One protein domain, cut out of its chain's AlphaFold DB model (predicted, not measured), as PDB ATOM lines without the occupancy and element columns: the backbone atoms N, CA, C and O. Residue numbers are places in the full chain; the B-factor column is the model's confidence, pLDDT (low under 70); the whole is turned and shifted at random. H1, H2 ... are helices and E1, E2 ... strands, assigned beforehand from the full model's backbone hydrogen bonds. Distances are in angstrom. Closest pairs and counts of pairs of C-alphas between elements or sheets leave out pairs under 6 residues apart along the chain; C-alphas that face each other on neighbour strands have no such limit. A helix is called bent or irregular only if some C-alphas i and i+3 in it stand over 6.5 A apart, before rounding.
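This is residues 94 to 307 of the 483 residues of the protein "DNA topoisomerase 1" of Perkinsus olseni (UniProt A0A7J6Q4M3). Two lobes lie at opposite ends of the longest axis, and the helices H4 and H5 span from one to the other as a V whose tip sticks out, with residues 190 to 196 and 198 to 206 standing free. One lobe holds the helical hairpin H1 and H2, the short H3 and the small hairpin E2 and E3; the other holds two sheets, E7 E6 E8 E9, which is mixed, and E1 E4 E5, which is antiparallel; the unnamed residues 98 to 112 and 223 to 255 also run between the lobes. The printed part has 214 residues, with five named helices and nine named strands in the order E1 E2 E3 H1 H2 H3 H4 H5 E4 E5 E6 E7 E8 E9. The class is mixed, helices and strands, with under half of the residues in named elements; the whole is only just compact, close to loose, with a radius of gyration of the C-alphas of 20.3 A and spans of 62 by 43 by 37 A.

E1, residues 95 to 97, is the antiparallel neighbour of E4, residues 213 to 216, with N 96 and O 215 2.9 A apart. E2, residues 113 to 115, and E3, residues 118 to 120, form a hairpin, with N 115 and O 118 2.8 A apart. H1, residues 124 to 134, and H2, residues 145 to 158, touch at a shallow tilt of 13 degrees, opposite ways, the closest C-alphas being those of Ala 126 and Ala 158, 5.1 A. H3, residues 161 to 164, is close to H2 but not clearly touching it, at 6.3 A between the C-alphas of Lys 164 and Gln 156. H4, residues 176 to 191, and H1 touch only at their ends, about perpendicular at 79 degrees, with the C-alphas of Ala 134 and Lys 179 closest at 5.1 A. H5, residues 194 to 212, is apart from H4 and only grazes the sheet E1 E4 E5 with its residues 210 to 212. E4 and E5, residues 219 to 222, form a hairpin, with N 216 and O 219 2.8 A apart. E6, residues 256 to 258, is parallel to E7, residues 277 to 279, with N 279 and O 257 2.9 A apart, and antiparallel to E8, residues 286 to 291, with N 258 and O 287 2.8 A apart. E8 and E9, residues 298 to 302, form a hairpin, with N 299 and O 290 2.8 A apart. In H1, H2 and H4 every O i to N i+4 pair is within hydrogen-bond range, in H5 13 of 15 are, and H3 is too short for such a pair.

E1 begins at C-alpha 95 (338.112, 208.053, 221.902). From first to last C-alpha H1 measures 14.8 A, H2 20.0 A, H4 22.1 A and H5 24.5 A. H5 is irregular, with C-alphas 207 and 210 7.2 A apart, and has a kink of 35 degrees near residue 206; it begins at C-alpha 194 (304.665, 198.107, 238.209). E8 measures 13.9 A and E9 12.7 A, ending at C-alpha 302 (331.540, 215.181, 229.252).

The two C-alphas farthest apart are those of Lys 116 and Glu 218, 62.5 A. The printed part has no cut. The long links are E1 to E2, H3 to H4, E5 to E6 and E6 to E7. Mean pLDDT of the printed part is 95.7, and no printed residue is under 70.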
ATOM      1  N   TYR A  94     342.884 207.233 222.258       97.12
ATOM      2  CA  TYR A  94     341.694 206.704 221.593       97.12
ATOM      3  C   TYR A  94     340.406 207.179 222.275       97.12
ATOM      4  O   TYR A  94     340.294 207.170 223.504       97.12
ATOM      5  N   LEU A  95     339.420 207.572 221.467       97.75
ATOM      6  CA  LEU A  95     338.112 208.053 221.902       97.75
ATOM      7  C   LEU A  95     337.012 207.640 220.912       97.75
ATOM      8  O   LEU A  95     336.935 208.180 219.810       97.75
ATOM      9  N   GLU A  96     336.116 206.746 221.328       97.56
ATOM     10  CA  GLU A  96     335.011 206.242 220.499       97.56
ATOM     11  C   GLU A  96     333.670 206.333 221.234       97.56
ATOM     12  O   GLU A  96     333.497 205.788 222.326       97.56
ATOM     13  N   HIS A  97     332.684 206.994 220.624       97.31
ATOM     14  CA  HIS A  97     331.342 207.141 221.187       97.31
ATOM     15  C   HIS A  97     330.265 207.238 220.100       97.31
ATOM     16  O   HIS A  97     330.536 207.541 218.945       97.31
ATOM     17  N   HIS A  98     329.001 207.067 220.490       96.62
ATOM     18  CA  HIS A  98     327.852 207.107 219.573       96.62
ATOM     19  C   HIS A  98     327.230 208.509 219.431       96.62
ATOM     20  O   HIS A  98     326.048 208.648 219.137       96.62
ATOM     21  N   GLY A  99     327.998 209.572 219.675       96.44
ATOM     22  CA  GLY A  99     327.500 210.947 219.571       96.44
ATOM     23  C   GLY A  99     326.541 211.336 220.701       96.44
ATOM     24  O   GLY A  99     326.810 211.078 221.876       96.44
ATOM     25  N   MET A 100     325.443 212.003 220.345       95.69
ATOM     26  CA  MET A 100     324.440 212.531 221.276       95.69
ATOM     27  C   MET A 100     323.041 212.009 220.967       95.69
ATOM     28  O   MET A 100     322.676 211.841 219.806       95.69
ATOM     29  N   MET A 101     322.227 211.857 222.011       95.75
ATOM     30  CA  MET A 101     320.811 211.532 221.879       95.75
ATOM     31  C   MET A 101     319.981 212.817 221.785       95.75
ATOM     32  O   MET A 101     319.900 213.586 222.751       95.75
ATOM     33  N   PHE A 102     319.362 213.040 220.627       96.06
ATOM     34  CA  PHE A 102     318.529 214.213 220.363       96.06
ATOM     35  C   PHE A 102     317.140 214.084 220.986       96.06
ATOM     36  O   PHE A 102     316.658 212.986 221.277       96.06
ATOM     37  N   THR A 103     316.508 215.232 221.222       93.75
ATOM     38  CA  THR A 103     315.126 215.261 221.704       93.75
ATOM     39  C   THR A 103     314.199 214.817 220.570       93.75
ATOM     40  O   THR A 103     314.361 215.318 219.458       93.75
ATOM     41  N   PRO A 104     313.248 213.895 220.816       92.25
ATOM     42  CA  PRO A 104     312.247 213.527 219.819       92.25
ATOM     43  C   PRO A 104     311.451 214.742 219.337       92.25
ATOM     44  O   PRO A 104     311.274 215.701 220.090       92.25
ATOM     45  N   ALA A 105     310.936 214.673 218.110       92.56
ATOM     46  CA  ALA A 105     310.035 215.691 217.589       92.56
ATOM     47  C   ALA A 105     308.781 215.825 218.470       92.56
ATOM     48  O   ALA A 105     308.308 214.845 219.053       92.56
ATOM     49  N   TYR A 106     308.246 217.042 218.554       96.06
ATOM     50  CA  TYR A 106     307.002 217.302 219.264       96.06
ATOM     51  C   TYR A 106     305.844 216.498 218.664       96.06
ATOM     52  O   TYR A 106     305.638 216.490 217.452       96.06
ATOM     53  N   GLU A 107     305.068 215.850 219.532       96.38
ATOM     54  CA  GLU A 107     303.821 215.173 219.176       96.38
ATOM     55  C   GLU A 107     302.640 216.071 219.573       96.38
ATOM     56  O   GLU A 107     302.362 216.195 220.775       96.38
ATOM     57  N   PRO A 108     301.934 216.682 218.601       97.38
ATOM     58  CA  PRO A 108     300.790 217.531 218.890       97.38
ATOM     59  C   PRO A 108     299.687 216.758 219.604       97.38
ATOM     60  O   PRO A 108     299.331 215.639 219.230       97.38
ATOM     61  N   HIS A 109     299.124 217.372 220.634       96.88
ATOM     62  CA  HIS A 109     298.023 216.809 221.402       96.88
ATOM     63  C   HIS A 109     296.644 217.306 220.950       96.88
ATOM     64  O   HIS A 109     295.638 216.720 221.350       96.88
ATOM     65  N   GLY A 110     296.573 218.377 220.152       96.75
ATOM     66  CA  GLY A 110     295.324 218.933 219.614       96.75
ATOM     67  C   GLY A 110     294.404 219.592 220.650       96.75
ATOM     68  O   GLY A 110     293.257 219.932 220.344       96.75
ATOM     69  N   VAL A 111     294.855 219.750 221.899       97.44
ATOM     70  CA  VAL A 111     294.088 220.400 222.966       97.44
ATOM     71  C   VAL A 111     294.106 221.909 222.761       97.44
ATOM     72  O   VAL A 111     295.141 222.561 222.893       97.44
ATOM     73  N   LYS A 112     292.931 222.470 222.479       96.75
ATOM     74  CA  LYS A 112     292.763 223.886 222.147       96.75
ATOM     75  C   LYS A 112     292.901 224.773 223.382       96.75
ATOM     76  O   LYS A 112     292.236 224.540 224.393       96.75
ATOM     77  N   MET A 113     293.723 225.816 223.278       96.50
ATOM     78  CA  MET A 113     293.671 226.941 224.216       96.50
ATOM     79  C   MET A 113     292.411 227.772 223.950       96.50
ATOM     80  O   MET A 113     291.876 227.733 222.838       96.50
ATOM     81  N   LEU A 114     291.959 228.556 224.929       97.56
ATOM     82  CA  LEU A 114     290.884 229.524 224.698       97.56
ATOM     83  C   LEU A 114     291.473 230.924 224.540       97.56
ATOM     84  O   LEU A 114     292.420 231.299 225.228       97.56
ATOM     85  N   TYR A 115     290.898 231.723 223.653       97.31
ATOM     86  CA  TYR A 115     291.193 233.140 223.528       97.31
ATOM     87  C   TYR A 115     289.890 233.923 223.623       97.31
ATOM     88  O   TYR A 115     288.991 233.738 222.807       97.31
ATOM     89  N   LYS A 116     289.766 234.776 224.646       96.44
ATOM     90  CA  LYS A 116     288.502 235.454 225.002       96.44
ATOM     91  C   LYS A 116     287.324 234.481 225.176       96.44
ATOM     92  O   LYS A 116     286.193 234.810 224.843       96.44
ATOM     93  N   GLY A 117     287.605 233.284 225.693       95.44
ATOM     94  CA  GLY A 117     286.624 232.212 225.894       95.44
ATOM     95  C   GLY A 117     286.396 231.305 224.682       95.44
ATOM     96  O   GLY A 117     285.857 230.217 224.854       95.44
ATOM     97  N   GLU A 118     286.865 231.683 223.490       96.44
ATOM     98  CA  GLU A 118     286.670 230.902 222.263       96.44
ATOM     99  C   GLU A 118     287.853 229.952 221.998       96.44
ATOM    100  O   GLU A 118     289.006 230.383 222.089       96.44
ATOM    101  N   PRO A 119     287.622 228.674 221.642       97.00
ATOM    102  CA  PRO A 119     288.696 227.739 221.316       97.00
ATOM    103  C   PRO A 119     289.503 228.172 220.087       97.00
ATOM    104  O   PRO A 119     288.937 228.497 219.043       97.00
ATOM    105  N   VAL A 120     290.833 228.090 220.177       95.44
ATOM    106  CA  VAL A 120     291.737 228.391 219.062       95.44
ATOM    107  C   VAL A 120     292.517 227.153 218.642       95.44
ATOM    108  O   VAL A 120     293.062 226.432 219.475       95.44
ATOM    109  N   ASP A 121     292.570 226.929 217.331       95.19
ATOM    110  CA  ASP A 121     293.403 225.901 216.715       95.19
ATOM    111  C   ASP A 121     294.822 226.446 216.519       95.19
ATOM    112  O   ASP A 121     295.015 227.429 215.797       95.19
ATOM    113  N   LEU A 122     295.797 225.864 217.220       96.69
ATOM    114  CA  LEU A 122     297.200 226.256 217.130       96.69
ATOM    115  C   LEU A 122     297.943 225.270 216.221       96.69
ATOM    116  O   LEU A 122     297.782 224.063 216.391       96.69
ATOM    117  N   PRO A 123     298.802 225.741 215.301       96.62
ATOM    118  CA  PRO A 123     299.697 224.836 214.591       96.62
ATOM    119  C   PRO A 123     300.688 224.175 215.565       96.62
ATOM    120  O   PRO A 123     300.971 224.763 216.613       96.62
ATOM    121  N   PRO A 124     301.274 223.015 215.210       96.94
ATOM    122  CA  PRO A 124     302.182 222.251 216.073       96.94
ATOM    123  C   PRO A 124     303.257 223.080 216.791       96.94
ATOM    124  O   PRO A 124     303.418 222.952 217.999       96.94
ATOM    125  N   GLU A 125     303.938 223.978 216.072       95.38
ATOM    126  CA  GLU A 125     304.998 224.831 216.633       95.38
ATOM    127  C   GLU A 125     304.474 225.776 217.728       95.38
ATOM    128  O   GLU A 125     305.080 225.925 218.788       95.38
ATOM    129  N   ALA A 126     303.313 226.399 217.507       97.25
ATOM    130  CA  ALA A 126     302.694 227.274 218.497       97.25
ATOM    131  C   ALA A 126     302.055 226.476 219.645       97.25
ATOM    132  O   ALA A 126     302.101 226.917 220.795       97.25
ATOM    133  N   GLU A 127     301.480 225.305 219.353       98.38
ATOM    134  CA  GLU A 127     300.924 224.397 220.359       98.38
ATOM    135  C   GLU A 127     302.007 223.948 221.347       98.38
ATOM    136  O   GLU A 127     301.793 223.982 222.561       98.38
ATOM    137  N   GLU A 128     303.204 223.619 220.861       98.19
ATOM    138  CA  GLU A 128     304.339 223.251 221.704       98.19
ATOM    139  C   GLU A 128     304.745 224.388 222.655       98.19
ATOM    140  O   GLU A 128     304.866 224.194 223.871       98.19
ATOM    141  N   VAL A 129     304.889 225.607 222.127       98.12
ATOM    142  CA  VAL A 129     305.257 226.781 222.933       98.12
ATOM    143  C   VAL A 129     304.171 227.103 223.970       98.12
ATOM    144  O   VAL A 129     304.487 227.363 225.137       98.12
ATOM    145  N   ALA A 130     302.892 227.006 223.590       98.19
ATOM    146  CA  ALA A 130     301.763 227.122 224.514       98.19
ATOM    147  C   ALA A 130     301.805 226.037 225.603       98.19
ATOM    148  O   ALA A 130     301.573 226.324 226.781       98.19
ATOM    149  N   THR A 131     302.175 224.807 225.236       98.31
ATOM    150  CA  THR A 131     302.334 223.680 226.162       98.31
ATOM    151  C   THR A 131     303.394 223.976 227.220       98.31
ATOM    152  O   THR A 131     303.167 223.717 228.407       98.31
ATOM    153  N   PHE A 132     304.535 224.565 226.845       98.25
ATOM    154  CA  PHE A 132     305.568 224.932 227.818       98.25
ATOM    155  C   PHE A 132     305.097 225.991 228.812       98.25
ATOM    156  O   PHE A 132     305.416 225.897 230.002       98.25
ATOM    157  N   PHE A 133     304.316 226.977 228.368       98.31
ATOM    158  CA  PHE A 133     303.741 227.967 229.276       98.31
ATOM    159  C   PHE A 133     302.671 227.360 230.179       98.31
ATOM    160  O   PHE A 133     302.704 227.592 231.390       98.31
ATOM    161  N   ALA A 134     301.799 226.505 229.641       98.12
ATOM    162  CA  ALA A 134     300.787 225.786 230.410       98.12
ATOM    163  C   ALA A 134     301.412 224.983 231.567       98.12
ATOM    164  O   ALA A 134     300.908 225.012 232.688       98.12
ATOM    165  N   GLN A 135     302.577 224.352 231.357       97.12
ATOM    166  CA  GLN A 135     303.329 223.655 232.418       97.12
ATOM    167  C   GLN A 135     303.744 224.559 233.591       97.12
ATOM    168  O   GLN A 135     304.064 224.052 234.669       97.12
ATOM    169  N   THR A 136     303.797 225.878 233.392       96.50
ATOM    170  CA  THR A 136     304.162 226.848 234.436       96.50
ATOM    171  C   THR A 136     302.969 227.348 235.243       96.50
ATOM    172  O   THR A 136     303.187 227.947 236.302       96.50
ATOM    173  N   LEU A 137     301.736 227.092 234.796       96.50
ATOM    174  CA  LEU A 137     300.533 227.483 235.524       96.50
ATOM    175  C   LEU A 137     300.518 226.858 236.926       96.50
ATOM    176  O   LEU A 137     300.871 225.692 237.123       96.50
ATOM    177  N   GLY A 138     300.162 227.672 237.920       93.06
ATOM    178  CA  GLY A 138     300.204 227.304 239.338       93.06
ATOM    179  C   GLY A 138     301.588 227.407 239.996       93.06
ATOM    180  O   GLY A 138     301.702 227.183 241.201       93.06
ATOM    181  N   THR A 139     302.637 227.779 239.256       95.00
ATOM    182  CA  THR A 139     303.972 228.062 239.813       95.00
ATOM    183  C   THR A 139     304.220 229.568 239.935       95.00
ATOM    184  O   THR A 139     303.455 230.383 239.427       95.00
ATOM    185  N   ASP A 140     305.310 229.978 240.587       94.25
ATOM    186  CA  ASP A 140     305.663 231.403 240.649       94.25
ATOM    187  C   ASP A 140     306.188 231.955 239.316       94.25
ATOM    188  O   ASP A 140     306.210 233.168 239.134       94.25
ATOM    189  N   TRP A 141     306.565 231.099 238.357       94.62
ATOM    190  CA  TRP A 141     307.057 231.542 237.048       94.62
ATOM    191  C   TRP A 141     305.987 232.261 236.239       94.62
ATOM    192  O   TRP A 141     306.249 233.344 235.724       94.62
ATOM    193  N   CYS A 142     304.769 231.715 236.196       92.38
ATOM    194  CA  CYS A 142     303.675 232.306 235.430       92.38
ATOM    195  C   CYS A 142     303.213 233.658 235.999       92.38
ATOM    196  O   CYS A 142     302.461 234.359 235.338       92.38
ATOM    197  N   LYS A 143     303.659 234.048 237.203       93.81
ATOM    198  CA  LYS A 143     303.340 235.341 237.835       93.81
ATOM    199  C   LYS A 143     304.372 236.430 237.535       93.81
ATOM    200  O   LYS A 143     304.093 237.600 237.768       93.81
ATOM    201  N   LYS A 144     305.571 236.067 237.067       96.06
ATOM    202  CA  LYS A 144     306.651 237.030 236.822       96.06
ATOM    203  C   LYS A 144     306.415 237.775 235.511       96.06
ATOM    204  O   LYS A 144     306.323 237.155 234.454       96.06
ATOM    205  N   GLU A 145     306.409 239.102 235.564       96.38
ATOM    206  CA  GLU A 145     306.141 239.952 234.396       96.38
ATOM    207  C   GLU A 145     307.181 239.776 233.283       96.38
ATOM    208  O   GLU A 145     306.810 239.574 232.130       96.38
ATOM    209  N   LYS A 146     308.482 239.761 233.624       96.69
ATOM    210  CA  LYS A 146     309.566 239.496 232.656       96.69
ATOM    211  C   LYS A 146     309.387 238.140 231.965       96.69
ATOM    212  O   LYS A 146     309.545 238.045 230.753       96.69
ATOM    213  N   PHE A 147     308.987 237.117 232.726       98.06
ATOM    214  CA  PHE A 147     308.733 235.776 232.198       98.06
ATOM    215  C   PHE A 147     307.580 235.777 231.194       98.06
ATOM    216  O   PHE A 147     307.741 235.285 230.082       98.06
ATOM    217  N   GLN A 148     306.441 236.365 231.568       97.56
ATOM    218  CA  GLN A 148     305.275 236.494 230.692       97.56
ATOM    219  C   GLN A 148     305.586 237.302 229.429       97.56
ATOM    220  O   GLN A 148     305.184 236.902 228.341       97.56
ATOM    221  N   LYS A 149     306.316 238.417 229.559       98.00
ATOM    222  CA  LYS A 149     306.692 239.287 228.438       98.00
ATOM    223  C   LYS A 149     307.566 238.554 227.420       98.00
ATOM    224  O   LYS A 149     307.272 238.609 226.229       98.00
ATOM    225  N   ASN A 150     308.612 237.871 227.882       98.06
ATOM    226  CA  ASN A 150     309.526 237.143 227.000       98.06
ATOM    227  C   ASN A 150     308.837 235.940 226.351       98.06
ATOM    228  O   ASN A 150     308.927 235.777 225.139       98.06
ATOM    229  N   PHE A 151     308.074 235.167 227.132       98.31
ATOM    230  CA  PHE A 151     307.237 234.096 226.590       98.31
ATOM    231  C   PHE A 151     306.303 234.623 225.501       98.31
ATOM    232  O   PHE A 151     306.217 234.031 224.431       98.31
ATOM    233  N   TRP A 152     305.611 235.734 225.759       98.12
ATOM    234  CA  TRP A 152     304.643 236.285 224.821       98.12
ATOM    235  C   TRP A 152     305.282 236.682 223.496       98.12
ATOM    236  O   TRP A 152     304.692 236.435 222.449       98.12
ATOM    237  N   ALA A 153     306.483 237.262 223.530       97.62
ATOM    238  CA  ALA A 153     307.221 237.608 222.321       97.62
ATOM    239  C   ALA A 153     307.527 236.364 221.467       97.62
ATOM    240  O   ALA A 153     307.256 236.370 220.267       97.62
ATOM    241  N   ASP A 154     308.012 235.286 222.085       97.50
ATOM    242  CA  ASP A 154     308.357 234.054 221.364       97.50
ATOM    243  C   ASP A 154     307.117 233.255 220.934       97.50
ATOM    244  O   ASP A 154     307.076 232.708 219.833       97.50
ATOM    245  N   PHE A 155     306.063 233.237 221.754       97.88
ATOM    246  CA  PHE A 155     304.782 232.637 221.388       97.88
ATOM    247  C   PHE A 155     304.148 233.370 220.209       97.88
ATOM    248  O   PHE A 155     303.713 232.734 219.253       97.88
ATOM    249  N   GLN A 156     304.157 234.708 220.231       96.88
ATOM    250  CA  GLN A 156     303.755 235.504 219.079       96.88
ATOM    251  C   GLN A 156     304.597 235.142 217.867       96.88
ATOM    252  O   GLN A 156     304.015 234.911 216.821       96.88
ATOM    253  N   ALA A 157     305.923 235.030 217.977       96.00
ATOM    254  CA  ALA A 157     306.778 234.674 216.846       96.00
ATOM    255  C   ALA A 157     306.385 233.332 216.196       96.00
ATOM    256  O   ALA A 157     306.324 233.282 214.964       96.00
ATOM    257  N   ALA A 158     306.028 232.326 217.004       95.44
ATOM    258  CA  ALA A 158     305.595 230.994 216.566       95.44
ATOM    259  C   ALA A 158     304.197 230.952 215.913       95.44
ATOM    260  O   ALA A 158     303.839 229.966 215.272       95.44
ATOM    261  N   LEU A 159     303.379 232.001 216.053       96.12
ATOM    262  CA  LEU A 159     302.054 232.040 215.432       96.12
ATOM    263  C   LEU A 159     302.129 232.368 213.923       96.12
ATOM    264  O   LEU A 159     302.925 233.212 213.492       96.12
ATOM    265  N   PRO A 160     301.248 231.792 213.090       95.06
ATOM    266  CA  PRO A 160     301.072 232.212 211.705       95.06
ATOM    267  C   PRO A 160     300.423 233.605 211.648       95.06
ATOM    268  O   PRO A 160     299.807 234.065 212.615       95.06
ATOM    269  N   LYS A 161     300.569 234.307 210.516       93.19
ATOM    270  CA  LYS A 161     300.157 235.720 210.371       93.19
ATOM    271  C   LYS A 161     298.676 235.941 210.706       93.19
ATOM    272  O   LYS A 161     298.324 236.951 211.314       93.19
ATOM    273  N   GLU A 162     297.826 234.983 210.362       91.88
ATOM    274  CA  GLU A 162     296.375 235.014 210.555       91.88
ATOM    275  C   GLU A 162     295.978 234.876 212.030       91.88
ATOM    276  O   GLU A 162     294.970 235.439 212.455       91.88
ATOM    277  N   LEU A 163     296.754 234.127 212.822       92.69
ATOM    278  CA  LEU A 163     296.515 233.974 214.258       92.69
ATOM    279  C   LEU A 163     297.161 235.100 215.066       92.69
ATOM    280  O   LEU A 163     296.569 235.530 216.054       92.69
ATOM    281  N   LYS A 164     298.305 235.636 214.617       92.38
ATOM    282  CA  LYS A 164     298.959 236.819 215.212       92.38
ATOM    283  C   LYS A 164     298.017 238.022 215.307       92.38
ATOM    284  O   LYS A 164     297.999 238.720 216.313       92.38
ATOM    285  N   SER A 165     297.204 238.259 214.276       90.94
ATOM    286  CA  SER A 165     296.245 239.374 214.269       90.94
ATOM    287  C   SER A 165     295.050 239.156 215.205       90.94
ATOM    288  O   SER A 165     294.475 240.123 215.704       90.94
ATOM    289  N   LYS A 166     294.683 237.897 215.478       93.12
ATOM    290  CA  LYS A 166     293.578 237.537 216.377       93.12
ATOM    291  C   LYS A 166     294.024 237.526 217.838       93.12
ATOM    292  O   LYS A 166     293.398 238.172 218.680       93.12
ATOM    293  N   ILE A 167     295.108 236.811 218.128       94.94
ATOM    294  CA  ILE A 167     295.677 236.613 219.462       94.94
ATOM    295  C   ILE A 167     296.612 237.788 219.763       94.94
ATOM    296  O   ILE A 167     297.779 237.758 219.403       94.94
ATOM    297  N   THR A 168     296.114 238.843 220.411       94.19
ATOM    298  CA  THR A 168     296.874 240.100 220.593       94.19
ATOM    299  C   THR A 168     297.258 240.388 222.038       94.19
ATOM    300  O   THR A 168     298.212 241.126 222.286       94.19
ATOM    301  N   LYS A 169     296.566 239.783 223.010       95.44
ATOM    302  CA  LYS A 169     296.830 239.981 224.438       95.44
ATOM    303  C   LYS A 169     297.002 238.652 225.159       95.44
ATOM    304  O   LYS A 169     296.104 237.816 225.141       95.44
ATOM    305  N   LEU A 170     298.106 238.515 225.895       96.00
ATOM    306  CA  LEU A 170     298.352 237.348 226.746       96.00
ATOM    307  C   LEU A 170     297.255 237.155 227.802       96.00
ATOM    308  O   LEU A 170     296.852 236.033 228.067       96.00
ATOM    309  N   LYS A 171     296.749 238.251 228.383       95.38
ATOM    310  CA  LYS A 171     295.707 238.217 229.425       95.38
ATOM    311  C   LYS A 171     294.384 237.608 228.953       95.38
ATOM    312  O   LYS A 171     293.613 237.148 229.785       95.38
ATOM    313  N   ASP A 172     294.142 237.627 227.646       97.00
ATOM    314  CA  ASP A 172     292.936 237.074 227.034       97.00
ATOM    315  C   ASP A 172     293.126 235.592 226.647       97.00
ATOM    316  O   ASP A 172     292.179 234.964 226.179       97.00
ATOM    317  N   CYS A 173     294.337 235.039 226.809       97.25
ATOM    318  CA  CYS A 173     294.655 233.637 226.546       97.25
ATOM    319  C   CYS A 173     294.450 232.793 227.807       97.25
ATOM    320  O   CYS A 173     295.015 233.087 228.862       97.25
ATOM    321  N   ASP A 174     293.710 231.701 227.668       97.69
ATOM    322  CA  ASP A 174     293.513 230.694 228.700       97.69
ATOM    323  C   ASP A 174     294.177 229.374 228.283       97.69
ATOM    324  O   ASP A 174     293.771 228.708 227.324       97.69
ATOM    325  N   PHE A 175     295.218 229.006 229.031       97.88
ATOM    326  CA  PHE A 175     295.998 227.782 228.842       97.88
ATOM    327  C   PHE A 175     295.583 226.659 229.810       97.88
ATOM    328  O   PHE A 175     296.183 225.579 229.794       97.88
ATOM    329  N   GLU A 176     294.563 226.879 230.645       97.62
ATOM    330  CA  GLU A 176     294.061 225.903 231.614       97.62
ATOM    331  C   GLU A 176     293.601 224.580 230.962       97.62
ATOM    332  O   GLU A 176     293.894 223.518 231.520       97.62
ATOM    333  N   PRO A 177     292.974 224.556 229.761       98.38
ATOM    334  CA  PRO A 177     292.659 223.297 229.080       98.38
ATOM    335  C   PRO A 177     293.894 222.420 228.825       98.38
ATOM    336  O   PRO A 177     293.872 221.217 229.102       98.38
ATOM    337  N   ILE A 178     294.996 223.027 228.368       98.38
ATOM    338  CA  ILE A 178     296.265 222.331 228.116       98.38
ATOM    339  C   ILE A 178     296.871 221.858 229.441       98.38
ATOM    340  O   ILE A 178     297.295 220.708 229.560       98.38
ATOM    341  N   LYS A 179     296.859 222.703 230.479       97.94
ATOM    342  CA  LYS A 179     297.340 222.340 231.820       97.94
ATOM    343  C   LYS A 179     296.592 221.131 232.391       97.94
ATOM    344  O   LYS A 179     297.228 220.170 232.824       97.94
ATOM    345  N   ASN A 180     295.265 221.128 232.300       97.94
ATOM    346  CA  ASN A 180     294.429 220.012 232.735       97.94
ATOM    347  C   ASN A 180     294.733 218.718 231.971       97.94
ATOM    348  O   ASN A 180     294.777 217.639 232.566       97.94
ATOM    349  N   TYR A 181     294.972 218.804 230.660       97.88
ATOM    350  CA  TYR A 181     295.415 217.659 229.864       97.88
ATOM    351  C   TYR A 181     296.768 217.110 230.350       97.88
ATOM    352  O   TYR A 181     296.908 215.902 230.571       97.88
ATOM    353  N   LEU A 182     297.752 217.985 230.577       97.12
ATOM    354  CA  LEU A 182     299.082 217.597 231.056       97.12
ATOM    355  C   LEU A 182     299.034 216.950 232.446       97.12
ATOM    356  O   LEU A 182     299.727 215.956 232.689       97.12
ATOM    357  N   ASP A 183     298.203 217.475 233.343       96.62
ATOM    358  CA  ASP A 183     298.028 216.926 234.686       96.62
ATOM    359  C   ASP A 183     297.375 215.542 234.642       96.62
ATOM    360  O   ASP A 183     297.926 214.603 235.223       96.62
ATOM    361  N   LYS A 184     296.316 215.356 233.843       96.88
ATOM    362  CA  LYS A 184     295.710 214.032 233.608       96.88
ATOM    363  C   LYS A 184     296.717 213.028 233.040       96.88
ATOM    364  O   LYS A 184     296.776 211.887 233.498       96.88
ATOM    365  N   ARG A 185     297.561 213.435 232.082       94.81
ATOM    366  CA  ARG A 185     298.617 212.571 231.511       94.81
ATOM    367  C   ARG A 185     299.666 212.191 232.562       94.81
ATOM    368  O   ARG A 185     300.117 211.045 232.609       94.81
ATOM    369  N   SER A 186     300.039 213.133 233.428       94.06
ATOM    370  CA  SER A 186     300.956 212.904 234.551       94.06
ATOM    371  C   SER A 186     300.370 211.933 235.582       94.06
ATOM    372  O   SER A 186     301.065 211.024 236.044       94.06
ATOM    373  N   GLU A 187     299.088 212.081 235.920       95.44
ATOM    374  CA  GLU A 187     298.356 211.186 236.821       95.44
ATOM    375  C   GLU A 187     298.220 209.778 236.243       95.44
ATOM    376  O   GLU A 187     298.577 208.813 236.919       95.44
ATOM    377  N   ALA A 188     297.830 209.652 234.971       93.88
ATOM    378  CA  ALA A 188     297.769 208.371 234.274       93.88
ATOM    379  C   ALA A 188     299.134 207.663 234.284       93.88
ATOM    380  O   ALA A 188     299.226 206.486 234.633       93.88
ATOM    381  N   LYS A 189     300.231 208.388 234.012       91.56
ATOM    382  CA  LYS A 189     301.595 207.837 234.076       91.56
ATOM    383  C   LYS A 189     301.973 207.356 235.482       91.56
ATOM    384  O   LYS A 189     302.667 206.348 235.630       91.56
ATOM    385  N   LYS A 190     301.522 208.051 236.529       92.62
ATOM    386  CA  LYS A 190     301.734 207.635 237.927       92.62
ATOM    387  C   LYS A 190     300.873 206.430 238.308       92.62
ATOM    388  O   LYS A 190     301.357 205.605 239.083       92.62
ATOM    389  N   ALA A 191     299.669 206.308 237.753       92.88
ATOM    390  CA  ALA A 191     298.729 205.220 238.020       92.88
ATOM    391  C   ALA A 191     299.095 203.886 237.342       92.88
ATOM    392  O   ALA A 191     298.594 202.850 237.768       92.88
ATOM    393  N   ARG A 192     299.997 203.893 236.347       91.19
ATOM    394  CA  ARG A 192     300.485 202.680 235.657       91.19
ATOM    395  C   ARG A 192     300.968 201.588 236.606       91.19
ATOM    396  O   ARG A 192     301.530 201.879 237.677       91.19
ATOM    397  N   THR A 193     300.814 200.344 236.164       94.31
ATOM    398  CA  THR A 193     301.235 199.156 236.911       94.31
ATOM    399  C   THR A 193     302.753 199.113 237.078       94.31
ATOM    400  O   THR A 193     303.508 199.877 236.463       94.31
ATOM    401  N   LYS A 194     303.228 198.253 237.980       94.00
ATOM    402  CA  LYS A 194     304.665 198.107 238.209       94.00
ATOM    403  C   LYS A 194     305.333 197.465 236.990       94.00
ATOM    404  O   LYS A 194     306.414 197.897 236.606       94.00
ATOM    405  N   GLU A 195     304.659 196.498 236.386       93.19
ATOM    406  CA  GLU A 195     305.084 195.739 235.216       93.19
ATOM    407  C   GLU A 195     305.247 196.657 233.995       93.19
ATOM    408  O   GLU A 195     306.303 196.656 233.368       93.19
ATOM    409  N   GLU A 196     304.269 197.529 233.717       92.88
ATOM    410  CA  GLU A 196     304.360 198.531 232.640       92.88
ATOM    411  C   GLU A 196     305.527 199.503 232.856       92.88
ATOM    412  O   GLU A 196     306.292 199.790 231.937       92.88
ATOM    413  N   LYS A 197     305.704 199.998 234.090       92.69
ATOM    414  CA  LYS A 197     306.812 200.903 234.432       92.69
ATOM    415  C   LYS A 197     308.177 200.229 234.295       92.69
ATOM    416  O   LYS A 197     309.141 200.895 233.921       92.69
ATOM    417  N   GLU A 198     308.283 198.946 234.637       93.12
ATOM    418  CA  GLU A 198     309.512 198.163 234.469       93.12
ATOM    419  C   GLU A 198     309.810 197.919 232.983       93.12
ATOM    420  O   GLU A 198     310.945 198.148 232.563       93.12
ATOM    421  N   ALA A 199     308.801 197.580 232.174       93.69
ATOM    422  CA  ALA A 199     308.945 197.411 230.727       93.69
ATOM    423  C   ALA A 199     309.376 198.710 230.017       93.69
ATOM    424  O   ALA A 199     310.331 198.698 229.242       93.69
ATOM    425  N   GLU A 200     308.748 199.853 230.329       91.75
ATOM    426  CA  GLU A 200     309.141 201.163 229.777       91.75
ATOM    427  C   GLU A 200     310.566 201.556 230.177       91.75
ATOM    428  O   GLU A 200     311.312 202.133 229.385       91.75
ATOM    429  N   LYS A 201     310.959 201.252 231.418       93.00
ATOM    430  CA  LYS A 201     312.311 201.535 231.901       93.00
ATOM    431  C   LYS A 201     313.354 200.701 231.159       93.00
ATOM    432  O   LYS A 201     314.413 201.239 230.848       93.00
ATOM    433  N   GLU A 202     313.070 199.431 230.885       93.50
ATOM    434  CA  GLU A 202     313.986 198.552 230.151       93.50
ATOM    435  C   GLU A 202     314.086 198.949 228.673       93.50
ATOM    436  O   GLU A 202     315.191 199.063 228.146       93.50
ATOM    437  N   ALA A 203     312.957 199.269 228.030       94.19
ATOM    438  CA  ALA A 203     312.938 199.795 226.665       94.19
ATOM    439  C   ALA A 203     313.770 201.082 226.549       94.19
ATOM    440  O   ALA A 203     314.656 201.177 225.701       94.19
ATOM    441  N   LYS A 204     313.567 202.026 227.478       93.19
ATOM    442  CA  LYS A 204     314.346 203.267 227.546       93.19
ATOM    443  C   LYS A 204     315.827 203.014 227.825       93.19
ATOM    444  O   LYS A 204     316.681 203.680 227.258       93.19
ATOM    445  N   LYS A 205     316.161 202.054 228.693       93.38
ATOM    446  CA  LYS A 205     317.559 201.689 228.964       93.38
ATOM    447  C   LYS A 205     318.237 201.150 227.704       93.38
ATOM    448  O   LYS A 205     319.384 201.502 227.457       93.38
ATOM    449  N   LYS A 206     317.538 200.326 226.922       93.00
ATOM    450  CA  LYS A 206     318.040 199.773 225.659       93.00
ATOM    451  C   LYS A 206     318.237 200.855 224.596       93.00
ATOM    452  O   LYS A 206     319.248 200.835 223.907       93.00
ATOM    453  N   GLU A 207     317.302 201.796 224.496       93.06
ATOM    454  CA  GLU A 207     317.397 202.962 223.609       93.06
ATOM    455  C   GLU A 207     318.576 203.875 223.984       93.06
ATOM    456  O   GLU A 207     319.332 204.312 223.121       93.06
ATOM    457  N   ASP A 208     318.772 204.112 225.283       94.25
ATOM    458  CA  ASP A 208     319.846 204.964 225.800       94.25
ATOM    459  C   ASP A 208     321.223 204.311 225.703       94.25
ATOM    460  O   ASP A 208     322.235 205.012 225.647       94.25
ATOM    461  N   TYR A 209     321.269 202.977 225.736       92.75
ATOM    462  CA  TYR A 209     322.488 202.196 225.915       92.75
ATOM    463  C   TYR A 209     323.659 202.650 225.025       92.75
ATOM    464  O   TYR A 209     324.723 202.906 225.599       92.75
ATOM    465  N   PRO A 210     323.490 202.870 223.703       93.06
ATOM    466  CA  PRO A 210     324.586 203.299 222.828       93.06
ATOM    467  C   PRO A 210     325.244 204.620 223.254       93.06
ATOM    468  O   PRO A 210     326.443 204.803 223.082       93.06
ATOM    469  N   TYR A 211     324.483 205.530 223.866       96.19
ATOM    470  CA  TYR A 211     324.945 206.870 224.251       96.19
ATOM    471  C   TYR A 211     325.428 206.958 225.700       96.19
ATOM    472  O   TYR A 211     325.975 207.973 226.128       96.19
ATOM    473  N   THR A 212     325.181 205.917 226.498       95.31
ATOM    474  CA  THR A 212     325.503 205.927 227.934       95.31
ATOM    475  C   THR A 212     326.975 205.660 228.226       95.31
ATOM    476  O   THR A 212     327.433 205.982 229.326       95.31
ATOM    477  N   HIS A 213     327.705 205.094 227.264       93.75
ATOM    478  CA  HIS A 213     329.100 204.701 227.410       93.75
ATOM    479  C   HIS A 213     329.938 205.145 226.208       93.75
ATOM    480  O   HIS A 213     329.419 205.397 225.123       93.75
ATOM    481  N   VAL A 214     331.239 205.240 226.441       95.38
ATOM    482  CA  VAL A 214     332.284 205.660 225.504       95.38
ATOM    483  C   VAL A 214     333.527 204.838 225.806       95.38
ATOM    484  O   VAL A 214     333.736 204.454 226.957       95.38
ATOM    485  N   ILE A 215     334.331 204.555 224.790       95.62
ATOM    486  CA  ILE A 215     335.632 203.913 224.957       95.62
ATOM    487  C   ILE A 215     336.684 205.016 224.976       95.62
ATOM    488  O   ILE A 215     336.749 205.829 224.054       95.62
ATOM    489  N   VAL A 216     337.479 205.052 226.038       95.19
ATOM    490  CA  VAL A 216     338.590 205.983 226.228       95.19
ATOM    491  C   VAL A 216     339.819 205.154 226.551       95.19
ATOM    492  O   VAL A 216     339.839 204.498 227.590       95.19
ATOM    493  N   ASP A 217     340.815 205.163 225.665       93.38
ATOM    494  CA  ASP A 217     342.052 204.383 225.817       93.38
ATOM    495  C   ASP A 217     341.773 202.928 226.255       93.38
ATOM    496  O   ASP A 217     342.239 202.470 227.298       93.38
ATOM    497  N   GLU A 218     340.932 202.237 225.472       88.75
ATOM    498  CA  GLU A 218     340.495 200.838 225.670       88.75
ATOM    499  C   GLU A 218     339.595 200.579 226.892       88.75
ATOM    500  O   GLU A 218     339.123 199.459 227.098       88.75
ATOM    501  N   LEU A 219     339.295 201.603 227.693       92.19
ATOM    502  CA  LEU A 219     338.431 201.486 228.863       92.19
ATOM    503  C   LEU A 219     337.044 202.041 228.578       92.19
ATOM    504  O   LEU A 219     336.878 203.147 228.060       92.19
ATOM    505  N   ARG A 220     336.019 201.287 228.976       93.00
ATOM    506  CA  ARG A 220     334.640 201.753 228.891       93.00
ATOM    507  C   ARG A 220     334.337 202.694 230.049       93.00
ATOM    508  O   ARG A 220     334.397 202.329 231.220       93.00
ATOM    509  N   GLU A 221     333.956 203.913 229.708       93.62
ATOM    510  CA  GLU A 221     333.617 204.972 230.645       93.62
ATOM    511  C   GLU A 221     332.173 205.425 230.430       93.62
ATOM    512  O   GLU A 221     331.623 205.368 229.329       93.62
ATOM    513  N   ARG A 222     331.519 205.891 231.497       94.31
ATOM    514  CA  ARG A 222     330.143 206.399 231.404       94.31
ATOM    515  C   ARG A 222     330.119 207.841 230.930       94.31
ATOM    516  O   ARG A 222     330.910 208.664 231.387       94.31
ATOM    517  N   VAL A 223     329.130 208.189 230.117       96.62
ATOM    518  CA  VAL A 223     328.855 209.574 229.717       96.62
ATOM    519  C   VAL A 223     327.994 210.267 230.781       96.62
ATOM    520  O   VAL A 223     327.112 209.663 231.394       96.62
ATOM    521  N   GLY A 224     328.260 211.545 231.053       95.81
ATOM    522  CA  GLY A 224     327.522 212.336 232.038       95.81
ATOM    523  C   GLY A 224     326.180 212.846 231.508       95.81
ATOM    524  O   GLY A 224     325.135 212.587 232.100       95.81
ATOM    525  N   ASN A 225     326.212 213.582 230.397       95.38
ATOM    526  CA  ASN A 225     325.070 214.310 229.836       95.38
ATOM    527  C   ASN A 225     324.911 214.062 228.327       95.38
ATOM    528  O   ASN A 225     325.008 214.981 227.524       95.38
ATOM    529  N   PHE A 226     324.656 212.806 227.950       96.19
ATOM    530  CA  PHE A 226     324.540 212.369 226.550       96.19
ATOM    531  C   PHE A 226     323.261 212.827 225.829       96.19
ATOM    532  O   PHE A 226     323.183 212.758 224.605       96.19
ATOM    533  N   ARG A 227     322.243 213.272 226.575       96.38
ATOM    534  CA  ARG A 227     321.000 213.806 226.011       96.38
ATOM    535  C   ARG A 227     321.135 215.296 225.767       96.38
ATOM    536  O   ARG A 227     321.507 216.036 226.680       96.38
ATOM    537  N   VAL A 228     320.752 215.721 224.573       95.31
ATOM    538  CA  VAL A 228     320.530 217.133 224.266       95.31
ATOM    539  C   VAL A 228     319.431 217.672 225.189       95.31
ATOM    540  O   VAL A 228     318.443 216.986 225.461       95.31
ATOM    541  N   GLU A 229     319.612 218.884 225.714       93.12
ATOM    542  CA  GLU A 229     318.584 219.526 226.535       93.12
ATOM    543  C   GLU A 229     317.333 219.787 225.669       93.12
ATOM    544  O   GLU A 229     317.465 220.416 224.619       93.12
ATOM    545  N   PRO A 230     316.134 219.332 226.078       94.75
ATOM    546  CA  PRO A 230     314.918 219.555 225.303       94.75
ATOM    547  C   PRO A 230     314.538 221.043 225.273       94.75
ATOM    548  O   PRO A 230     314.876 221.778 226.214       94.75
ATOM    549  N   PRO A 231     313.794 221.490 224.244       96.56
ATOM    550  CA  PRO A 231     313.258 222.842 224.205       96.56
ATOM    551  C   PRO A 231     312.308 223.083 225.381       96.56
ATOM    552  O   PRO A 231     311.611 222.182 225.863       96.56
ATOM    553  N   ASN A 232     312.323 224.308 225.896       97.44
ATOM    554  CA  ASN A 232     311.423 224.751 226.959       97.44
ATOM    555  C   ASN A 232     311.515 226.271 227.142       97.44
ATOM    556  O   ASN A 232     312.374 226.927 226.566       97.44
ATOM    557  N   LEU A 233     310.710 226.843 228.034       97.94
ATOM    558  CA  LEU A 233     310.913 228.222 228.476       97.94
ATOM    559  C   LEU A 233     312.087 228.307 229.458       97.94
ATOM    560  O   LEU A 233     312.169 227.560 230.439       97.94
ATOM    561  N   PHE A 234     312.991 229.253 229.225       97.56
ATOM    562  CA  PHE A 234     314.186 229.455 230.029       97.56
ATOM    563  C   PHE A 234     313.837 229.913 231.451       97.56
ATOM    564  O   PHE A 234     313.294 230.994 231.680       97.56
ATOM    565  N   ARG A 235     314.197 229.103 232.449       95.62
ATOM    566  CA  ARG A 235     313.949 229.382 233.874       95.62
ATOM    567  C   ARG A 235     315.204 229.930 234.553       95.62
ATOM    568  O   ARG A 235     315.778 229.294 235.439       95.62
ATOM    569  N   GLY A 236     315.641 231.108 234.105       94.50
ATOM    570  CA  GLY A 236     316.794 231.818 234.668       94.50
ATOM    571  C   GLY A 236     316.605 232.147 236.153       94.50
ATOM    572  O   GLY A 236     315.543 232.617 236.558       94.50
ATOM    573  N   ARG A 237     317.621 231.876 236.983       94.06
ATOM    574  CA  ARG A 237     317.551 232.067 238.446       94.06
ATOM    575  C   ARG A 237     317.484 233.549 238.830       94.06
ATOM    576  O   ARG A 237     318.000 234.397 238.112       94.06
ATOM    577  N   GLY A 238     316.871 233.839 239.978       92.62
ATOM    578  CA  GLY A 238     316.686 235.210 240.454       92.62
ATOM    579  C   GLY A 238     315.778 236.033 239.545       92.62
ATOM    580  O   GLY A 238     314.743 235.536 239.082       92.62
ATOM    581  N   ASP A 239     316.187 237.278 239.304       93.19
ATOM    582  CA  ASP A 239     315.515 238.232 238.417       93.19
ATOM    583  C   ASP A 239     316.180 238.311 237.027       93.19
ATOM    584  O   ASP A 239     316.452 239.380 236.487       93.19
ATOM    585  N   HIS A 240     316.492 237.143 236.453       96.19
ATOM    586  CA  HIS A 240     317.172 237.036 235.162       96.19
ATOM    587  C   HIS A 240     316.372 237.699 234.020       96.19
ATOM    588  O   HIS A 240     315.228 237.298 233.780       96.19
ATOM    589  N   PRO A 241     316.966 238.620 233.237       96.25
ATOM    590  CA  PRO A 241     316.251 239.408 232.224       96.25
ATOM    591  C   PRO A 241     315.614 238.549 231.126       96.25
ATOM    592  O   PRO A 241     314.482 238.798 230.726       96.25
ATOM    593  N   LYS A 242     316.295 237.477 230.704       96.62
ATOM    594  CA  LYS A 242     315.823 236.526 229.680       96.62
ATOM    595  C   LYS A 242     314.884 235.412 230.160       96.62
ATOM    596  O   LYS A 242     314.568 234.513 229.382       96.62
ATOM    597  N   MET A 243     314.457 235.394 231.428       97.19
ATOM    598  CA  MET A 243     313.546 234.339 231.901       97.19
ATOM    599  C   MET A 243     312.263 234.303 231.056       97.19
ATOM    600  O   MET A 243     311.757 235.352 230.683       97.19
ATOM    601  N   GLY A 244     311.734 233.122 230.755       97.38
ATOM    602  CA  GLY A 244     310.542 232.953 229.918       97.38
ATOM    603  C   GLY A 244     310.807 232.935 228.417       97.38
ATOM    604  O   GLY A 244     309.915 232.530 227.686       97.38
ATOM    605  N   LYS A 245     312.016 233.294 227.958       97.81
ATOM    606  CA  LYS A 245     312.406 233.155 226.549       97.81
ATOM    607  C   LYS A 245     312.433 231.678 226.138       97.81
ATOM    608  O   LYS A 245     312.845 230.828 226.932       97.81
ATOM    609  N   LEU A 246     312.008 231.364 224.924       97.75
ATOM    610  CA  LEU A 246     312.004 230.023 224.359       97.75
ATOM    611  C   LEU A 246     313.438 229.550 224.103       97.75
ATOM    612  O   LEU A 246     314.182 230.119 223.305       97.75
ATOM    613  N   LYS A 247     313.817 228.473 224.784       97.06
ATOM    614  CA  LYS A 247     314.986 227.671 224.450       97.06
ATOM    615  C   LYS A 247     314.581 226.727 223.326       97.06
ATOM    616  O   LYS A 247     313.667 225.925 223.512       97.06
ATOM    617  N   GLN A 248     315.235 226.867 222.181       95.38
ATOM    618  CA  GLN A 248     314.892 226.146 220.961       95.38
ATOM    619  C   GLN A 248     315.483 224.734 220.966       95.38
ATOM    620  O   GLN A 248     316.294 224.382 221.831       95.38
ATOM    621  N   TYR A 249     315.059 223.930 219.991       95.38
ATOM    622  CA  TYR A 249     315.732 222.680 219.665       95.38
ATOM    623  C   TYR A 249     317.192 222.952 219.304       95.38
ATOM    624  O   TYR A 249     317.505 223.944 218.655       95.38
ATOM    625  N   ILE A 250     318.069 222.048 219.731       96.25
ATOM    626  CA  ILE A 250     319.425 221.952 219.198       96.25
ATOM    627  C   ILE A 250     319.378 220.852 218.146       96.25
ATOM    628  O   ILE A 250     319.082 219.698 218.477       96.25
ATOM    629  N   MET A 251     319.625 221.227 216.899       96.12
ATOM    630  CA  MET A 251     319.628 220.311 215.766       96.12
ATOM    631  C   MET A 251     320.999 219.638 215.636       96.12
ATOM    632  O   MET A 251     321.987 220.142 216.179       96.12
ATOM    633  N   PRO A 252     321.109 218.492 214.942       97.44
ATOM    634  CA  PRO A 252     322.408 217.881 214.670       97.44
ATOM    635  C   PRO A 252     323.415 218.846 214.034       97.44
ATOM    636  O   PRO A 252     324.584 218.854 214.424       97.44
ATOM    637  N   GLU A 253     322.938 219.735 213.167       97.56
ATOM    638  CA  GLU A 253     323.720 220.763 212.478       97.56
ATOM    639  C   GLU A 253     324.285 221.852 213.414       97.56
ATOM    640  O   GLU A 253     325.139 222.635 213.001       97.56
ATOM    641  N   ASP A 254     323.866 221.892 214.683       97.12
ATOM    642  CA  ASP A 254     324.410 222.788 215.712       97.12
ATOM    643  C   ASP A 254     325.525 222.133 216.548       97.12
ATOM    644  O   ASP A 254     326.204 222.808 217.334       97.12
ATOM    645  N   VAL A 255     325.696 220.812 216.423       98.25
ATOM    646  CA  VAL A 255     326.544 219.993 217.294       98.25
ATOM    647  C   VAL A 255     327.835 219.607 216.584       98.25
ATOM    648  O   VAL A 255     327.815 218.967 215.536       98.25
ATOM    649  N   THR A 256     328.968 219.924 217.206       98.56
ATOM    650  CA  THR A 256     330.276 219.365 216.840       98.56
ATOM    651  C   THR A 256     330.606 218.206 217.772       98.56
ATOM    652  O   THR A 256     330.514 218.354 218.992       98.56
ATOM    653  N   VAL A 257     331.011 217.069 217.212       98.38
ATOM    654  CA  VAL A 257     331.457 215.885 217.966       98.38
ATOM    655  C   VAL A 257     332.977 215.737 217.885       98.38
ATOM    656  O   VAL A 257     333.585 216.205 216.927       98.38
ATOM    657  N   ASN A 258     333.591 215.116 218.892       98.50
ATOM    658  CA  ASN A 258     335.034 214.887 218.959       98.50
ATOM    659  C   ASN A 258     335.337 213.429 219.282       98.50
ATOM    660  O   ASN A 258     334.933 212.934 220.331       98.50
ATOM    661  N   CYS A 259     336.067 212.770 218.391       98.25
ATOM    662  CA  CYS A 259     336.457 211.369 218.512       98.25
ATOM    663  C   CYS A 259     337.893 211.170 218.020       98.25
ATOM    664  O   CYS A 259     338.498 212.080 217.457       98.25
ATOM    665  N   ALA A 260     338.454 209.980 218.199       98.12
ATOM    666  CA  ALA A 260     339.730 209.629 217.586       98.12
ATOM    667  C   ALA A 260     339.623 209.640 216.053       98.12
ATOM    668  O   ALA A 260     338.558 209.356 215.501       98.12
ATOM    669  N   ALA A 261     340.720 209.966 215.366       96.94
ATOM    670  CA  ALA A 261     340.766 209.959 213.901       96.94
ATOM    671  C   ALA A 261     340.687 208.535 213.320       96.94
ATOM    672  O   ALA A 261     340.240 208.341 212.194       96.94
ATOM    673  N   ASP A 262     341.122 207.547 214.100       96.12
ATOM    674  CA  ASP A 262     341.083 206.114 213.813       96.12
ATOM    675  C   ASP A 262     339.863 205.401 214.427       96.12
ATOM    676  O   ASP A 262     339.677 204.206 214.203       96.12
ATOM    677  N   ALA A 263     339.002 206.120 215.156       96.81
ATOM    678  CA  ALA A 263     337.741 205.592 215.669       96.81
ATOM    679  C   ALA A 263     336.618 205.704 214.619       96.81
ATOM    680  O   ALA A 263     336.614 206.629 213.800       96.81
ATOM    681  N   PRO A 264     335.600 204.824 214.657       95.56
ATOM    682  CA  PRO A 264     334.387 205.009 213.872       95.56
ATOM    683  C   PRO A 264     333.734 206.361 214.185       95.56
ATOM    684  O   PRO A 264     333.335 206.625 215.322       95.56
ATOM    685  N   ALA A 265     333.595 207.214 213.169       94.94
ATOM    686  CA  ALA A 265     332.956 208.513 213.336       94.94
ATOM    687  C   ALA A 265     331.510 208.342 213.855       94.94
ATOM    688  O   ALA A 265     330.754 207.531 213.298       94.94
ATOM    689  N   PRO A 266     331.084 209.106 214.881       94.94
ATOM    690  CA  PRO A 266     329.730 209.020 215.407       94.94
ATOM    691  C   PRO A 266     328.684 209.257 214.313       94.94
ATOM    692  O   PRO A 266     328.622 210.326 213.705       94.94
ATOM    693  N   ARG A 267     327.818 208.268 214.073       93.62
ATOM    694  CA  ARG A 267     326.720 208.413 213.112       93.62
ATOM    695  C   ARG A 267     325.625 209.304 213.698       93.62
ATOM    696  O   ARG A 267     325.156 209.048 214.804       93.62
ATOM    697  N   CYS A 268     325.167 210.299 212.935       94.88
ATOM    698  CA  CYS A 268     324.013 211.103 213.333       94.88
ATOM    699  C   CYS A 268     322.765 210.206 213.463       94.88
ATOM    700  O   CYS A 268     322.426 209.493 212.510       94.88
ATOM    701  N   PRO A 269     322.074 210.209 214.620       92.19
ATOM    702  CA  PRO A 269     320.934 209.327 214.839       92.19
ATOM    703  C   PRO A 269     319.627 209.847 214.232       92.19
ATOM    704  O   PRO A 269     318.635 209.120 214.229       92.19
ATOM    705  N   VAL A 270     319.607 211.084 213.727       94.19
ATOM    706  CA  VAL A 270     318.430 211.691 213.097       94.19
ATOM    707  C   VAL A 270     318.516 211.477 211.576       94.19
ATOM    708  O   VAL A 270     319.458 211.966 210.950       94.19
ATOM    709  N   PRO A 271     317.576 210.738 210.950       93.75
ATOM    710  CA  PRO A 271     317.616 210.470 209.513       93.75
ATOM    711  C   PRO A 271     317.593 211.748 208.668       93.75
ATOM    712  O   PRO A 271     316.767 212.622 208.901       93.75
ATOM    713  N   GLY A 272     318.468 211.834 207.661       95.31
ATOM    714  CA  GLY A 272     318.557 212.992 206.759       95.31
ATOM    715  C   GLY A 272     319.365 214.176 207.301       95.31
ATOM    716  O   GLY A 272     319.552 215.142 206.570       95.31
ATOM    717  N   HIS A 273     319.874 214.081 208.530       96.25
ATOM    718  CA  HIS A 273     320.669 215.119 209.180       96.25
ATOM    719  C   HIS A 273     322.135 214.709 209.339       96.25
ATOM    720  O   HIS A 273     322.479 213.521 209.330       96.25
ATOM    721  N   ALA A 274     322.995 215.700 209.559       96.81
ATOM    722  CA  ALA A 274     324.413 215.503 209.839       96.81
ATOM    723  C   ALA A 274     324.857 216.350 211.035       96.81
ATOM    724  O   ALA A 274     324.262 217.381 211.340       96.81
ATOM    725  N   TYR A 275     325.914 215.907 211.718       98.12
ATOM    726  CA  TYR A 275     326.585 216.765 212.692       98.12
ATOM    727  C   TYR A 275     327.193 217.979 211.990       98.12
ATOM    728  O   TYR A 275     327.595 217.881 210.831       98.12
ATOM    729  N   ARG A 276     327.301 219.102 212.707       97.81
ATOM    730  CA  ARG A 276     327.965 220.309 212.200       97.81
ATOM    731  C   ARG A 276     329.391 220.024 211.750       97.81
ATOM    732  O   ARG A 276     329.823 220.515 210.716       97.81
ATOM    733  N   ASP A 277     330.116 219.293 212.592       97.81
ATOM    734  CA  ASP A 277     331.510 218.937 212.369       97.81
ATOM    735  C   ASP A 277     331.897 217.708 213.207       97.81
ATOM    736  O   ASP A 277     331.315 217.463 214.273       97.81
ATOM    737  N   VAL A 278     332.893 216.965 212.734       98.00
ATOM    738  CA  VAL A 278     333.531 215.845 213.436       98.00
ATOM    739  C   VAL A 278     335.011 216.176 213.543       98.00
ATOM    740  O   VAL A 278     335.716 216.211 212.539       98.00
ATOM    741  N   VAL A 279     335.480 216.436 214.761       98.31
ATOM    742  CA  VAL A 279     336.869 216.827 215.017       98.31
ATOM    743  C   VAL A 279     337.625 215.747 215.787       98.31
ATOM    744  O   VAL A 279     337.027 214.822 216.339       98.31
ATOM    745  N   HIS A 280     338.951 215.882 215.819       98.12
ATOM    746  CA  HIS A 280     339.867 214.925 216.439       98.12
ATOM    747  C   HIS A 280     340.905 215.655 217.299       98.12
ATOM    748  O   HIS A 280     342.091 215.690 216.977       98.12
ATOM    749  N   ASP A 281     340.446 216.306 218.367       97.62
ATOM    750  CA  ASP A 281     341.284 217.080 219.283       97.62
ATOM    751  C   ASP A 281     341.550 216.297 220.584       97.62
ATOM    752  O   ASP A 281     340.697 216.290 221.483       97.62
ATOM    753  N   PRO A 282     342.731 215.663 220.728       96.88
ATOM    754  CA  PRO A 282     343.092 214.928 221.933       96.88
ATOM    755  C   PRO A 282     343.471 215.831 223.111       96.88
ATOM    756  O   PRO A 282     343.668 215.321 224.208       96.88
ATOM    757  N   SER A 283     343.590 217.153 222.943       95.75
ATOM    758  CA  SER A 283     343.964 218.068 224.037       95.75
ATOM    759  C   SER A 283     342.803 218.380 224.995       95.75
ATOM    760  O   SER A 283     342.999 218.906 226.098       95.75
ATOM    761  N   VAL A 284     341.578 218.014 224.609       95.81
ATOM    762  CA  VAL A 284     340.335 218.294 225.337       95.81
ATOM    763  C   VAL A 284     339.623 217.013 225.771       95.81
ATOM    764  O   VAL A 284     339.843 215.934 225.237       95.81
ATOM    765  N   THR A 285     338.726 217.120 226.755       95.94
ATOM    766  CA  THR A 285     338.010 215.961 227.331       95.94
ATOM    767  C   THR A 285     336.510 215.940 227.023       95.94
ATOM    768  O   THR A 285     335.768 215.188 227.659       95.94
ATOM    769  N   TRP A 286     336.009 216.858 226.191       97.50
ATOM    770  CA  TRP A 286     334.596 216.887 225.806       97.50
ATOM    771  C   TRP A 286     334.358 215.959 224.608       97.50
ATOM    772  O   TRP A 286     335.218 215.836 223.743       97.50
ATOM    773  N   LEU A 287     333.188 215.317 224.580       98.00
ATOM    774  CA  LEU A 287     332.766 214.393 223.514       98.00
ATOM    775  C   LEU A 287     331.999 215.113 222.402       98.00
ATOM    776  O   LEU A 287     332.028 214.732 221.240       98.00
ATOM    777  N   ALA A 288     331.257 216.148 222.779       98.19
ATOM    778  CA  ALA A 288     330.527 216.998 221.856       98.19
ATOM    779  C   ALA A 288     330.336 218.383 222.465       98.19
ATOM    780  O   ALA A 288     330.351 218.536 223.695       98.19
ATOM    781  N   TRP A 289     330.104 219.378 221.619       97.94
ATOM    782  CA  TRP A 289     329.676 220.697 222.052       97.94
ATOM    783  C   TRP A 289     328.695 221.338 221.077       97.94
ATOM    784  O   TRP A 289     328.662 221.021 219.891       97.94
ATOM    785  N   PHE A 290     327.897 222.257 221.604       97.25
ATOM    786  CA  PHE A 290     326.954 223.083 220.852       97.25
ATOM    787  C   PHE A 290     326.756 224.420 221.567       97.25
ATOM    788  O   PHE A 290     327.205 224.609 222.702       97.25
ATOM    789  N   THR A 291     326.081 225.358 220.915       96.31
ATOM    790  CA  THR A 291     325.803 226.685 221.471       96.31
ATOM    791  C   THR A 291     324.370 226.747 222.001       96.31
ATOM    792  O   THR A 291     323.430 226.352 221.323       96.31
ATOM    793  N   ASP A 292     324.182 227.220 223.234       93.19
ATOM    794  CA  ASP A 292     322.855 227.442 223.819       93.19
ATOM    795  C   ASP A 292     322.130 228.624 223.153       93.19
ATOM    796  O   ASP A 292     322.711 229.694 222.989       93.19
ATOM    797  N   THR A 293     320.835 228.468 222.859       94.25
ATOM    798  CA  THR A 293     320.048 229.455 222.093       94.25
ATOM    799  C   THR A 293     319.611 230.692 222.889       94.25
ATOM    800  O   THR A 293     319.028 231.619 222.328       94.25
ATOM    801  N   ILE A 294     319.830 230.725 224.209       94.56
ATOM    802  CA  ILE A 294     319.421 231.845 225.067       94.56
ATOM    803  C   ILE A 294     320.566 232.840 225.228       94.56
ATOM    804  O   ILE A 294     320.375 234.046 225.044       94.56
ATOM    805  N   ASN A 295     321.745 232.334 225.596       90.50
ATOM    806  CA  ASN A 295     322.908 233.149 225.959       90.50
ATOM    807  C   ASN A 295     324.106 232.970 225.025       90.50
ATOM    808  O   ASN A 295     325.161 233.525 225.314       90.50
ATOM    809  N   ASN A 296     323.978 232.185 223.951       91.44
ATOM    810  CA  ASN A 296     325.077 231.855 223.042       91.44
ATOM    811  C   ASN A 296     326.307 231.277 223.766       91.44
ATOM    812  O   ASN A 296     327.447 231.458 223.349       91.44
ATOM    813  N   GLN A 297     326.076 230.581 224.882       92.81
ATOM    814  CA  GLN A 297     327.135 229.946 225.660       92.81
ATOM    815  C   GLN A 297     327.395 228.534 225.152       92.81
ATOM    816  O   GLN A 297     326.457 227.776 224.906       92.81
ATOM    817  N   PHE A 298     328.668 228.149 225.088       95.88
ATOM    818  CA  PHE A 298     329.051 226.780 224.769       95.88
ATOM    819  C   PHE A 298     328.566 225.797 225.842       95.88
ATOM    820  O   PHE A 298     328.783 225.977 227.046       95.88
ATOM    821  N   LYS A 299     327.920 224.729 225.389       96.88
ATOM    822  CA  LYS A 299     327.508 223.567 226.170       96.88
ATOM    823  C   LYS A 299     328.323 222.379 225.708       96.88
ATOM    824  O   LYS A 299     328.496 222.178 224.515       96.88
ATOM    825  N   TYR A 300     328.792 221.590 226.665       97.44
ATOM    826  CA  TYR A 300     329.681 220.463 226.414       97.44
ATOM    827  C   TYR A 300     329.091 219.183 226.984       97.44
ATOM    828  O   TYR A 300     328.488 219.185 228.065       97.44
ATOM    829  N   VAL A 301     329.329 218.082 226.286       97.50
ATOM    830  CA  VAL A 301     329.104 216.725 226.772       97.50
ATOM    831  C   VAL A 301     330.409 216.201 227.335       97.50
ATOM    832  O   VAL A 301     331.433 216.198 226.655       97.50
ATOM    833  N   PHE A 302     330.377 215.753 228.585       97.19
ATOM    834  CA  PHE A 302     331.540 215.181 229.252       97.19
ATOM    835  C   PHE A 302     331.263 213.762 229.733       97.19
ATOM    836  O   PHE A 302     330.113 213.355 229.915       97.19
ATOM    837  N   LEU A 303     332.344 213.050 230.041       96.38
ATOM    838  CA  LEU A 303     332.291 211.840 230.848       96.38
ATOM    839  C   LEU A 303     331.637 212.093 232.215       96.38
ATOM    840  O   LEU A 303     331.622 213.210 232.751       96.38
ATOM    841  N   ASN A 304     331.108 211.020 232.788       95.25
ATOM    842  CA  ASN A 304     330.506 210.977 234.109       95.25
ATOM    843  C   ASN A 304     331.531 211.340 235.198       95.25
ATOM    844  O   ASN A 304     332.734 211.150 235.032       95.25
ATOM    845  N   ALA A 305     331.060 211.828 236.346       93.00
ATOM    846  CA  ALA A 305     331.918 212.186 237.477       93.00
ATOM    847  C   ALA A 305     332.772 211.021 238.015       93.00
ATOM    848  O   ALA A 305     333.819 211.279 238.597       93.00
ATOM    849  N   ALA A 306     332.338 209.771 237.818       90.12
ATOM    850  CA  ALA A 306     333.090 208.578 238.214       90.12
ATOM    851  C   ALA A 306     334.237 208.206 237.254       90.12
ATOM    852  O   ALA A 306     335.028 207.332 237.591       90.12
ATOM    853  N   SER A 307     334.320 208.849 236.086       91.88
ATOM    854  CA  SER A 307     335.342 208.549 235.078       91.88
ATOM    855  C   SER A 307     336.738 209.007 235.474       91.88
ATOM    856  O   SER A 307     336.893 209.928 236.286       91.88
TER     857      SER A 307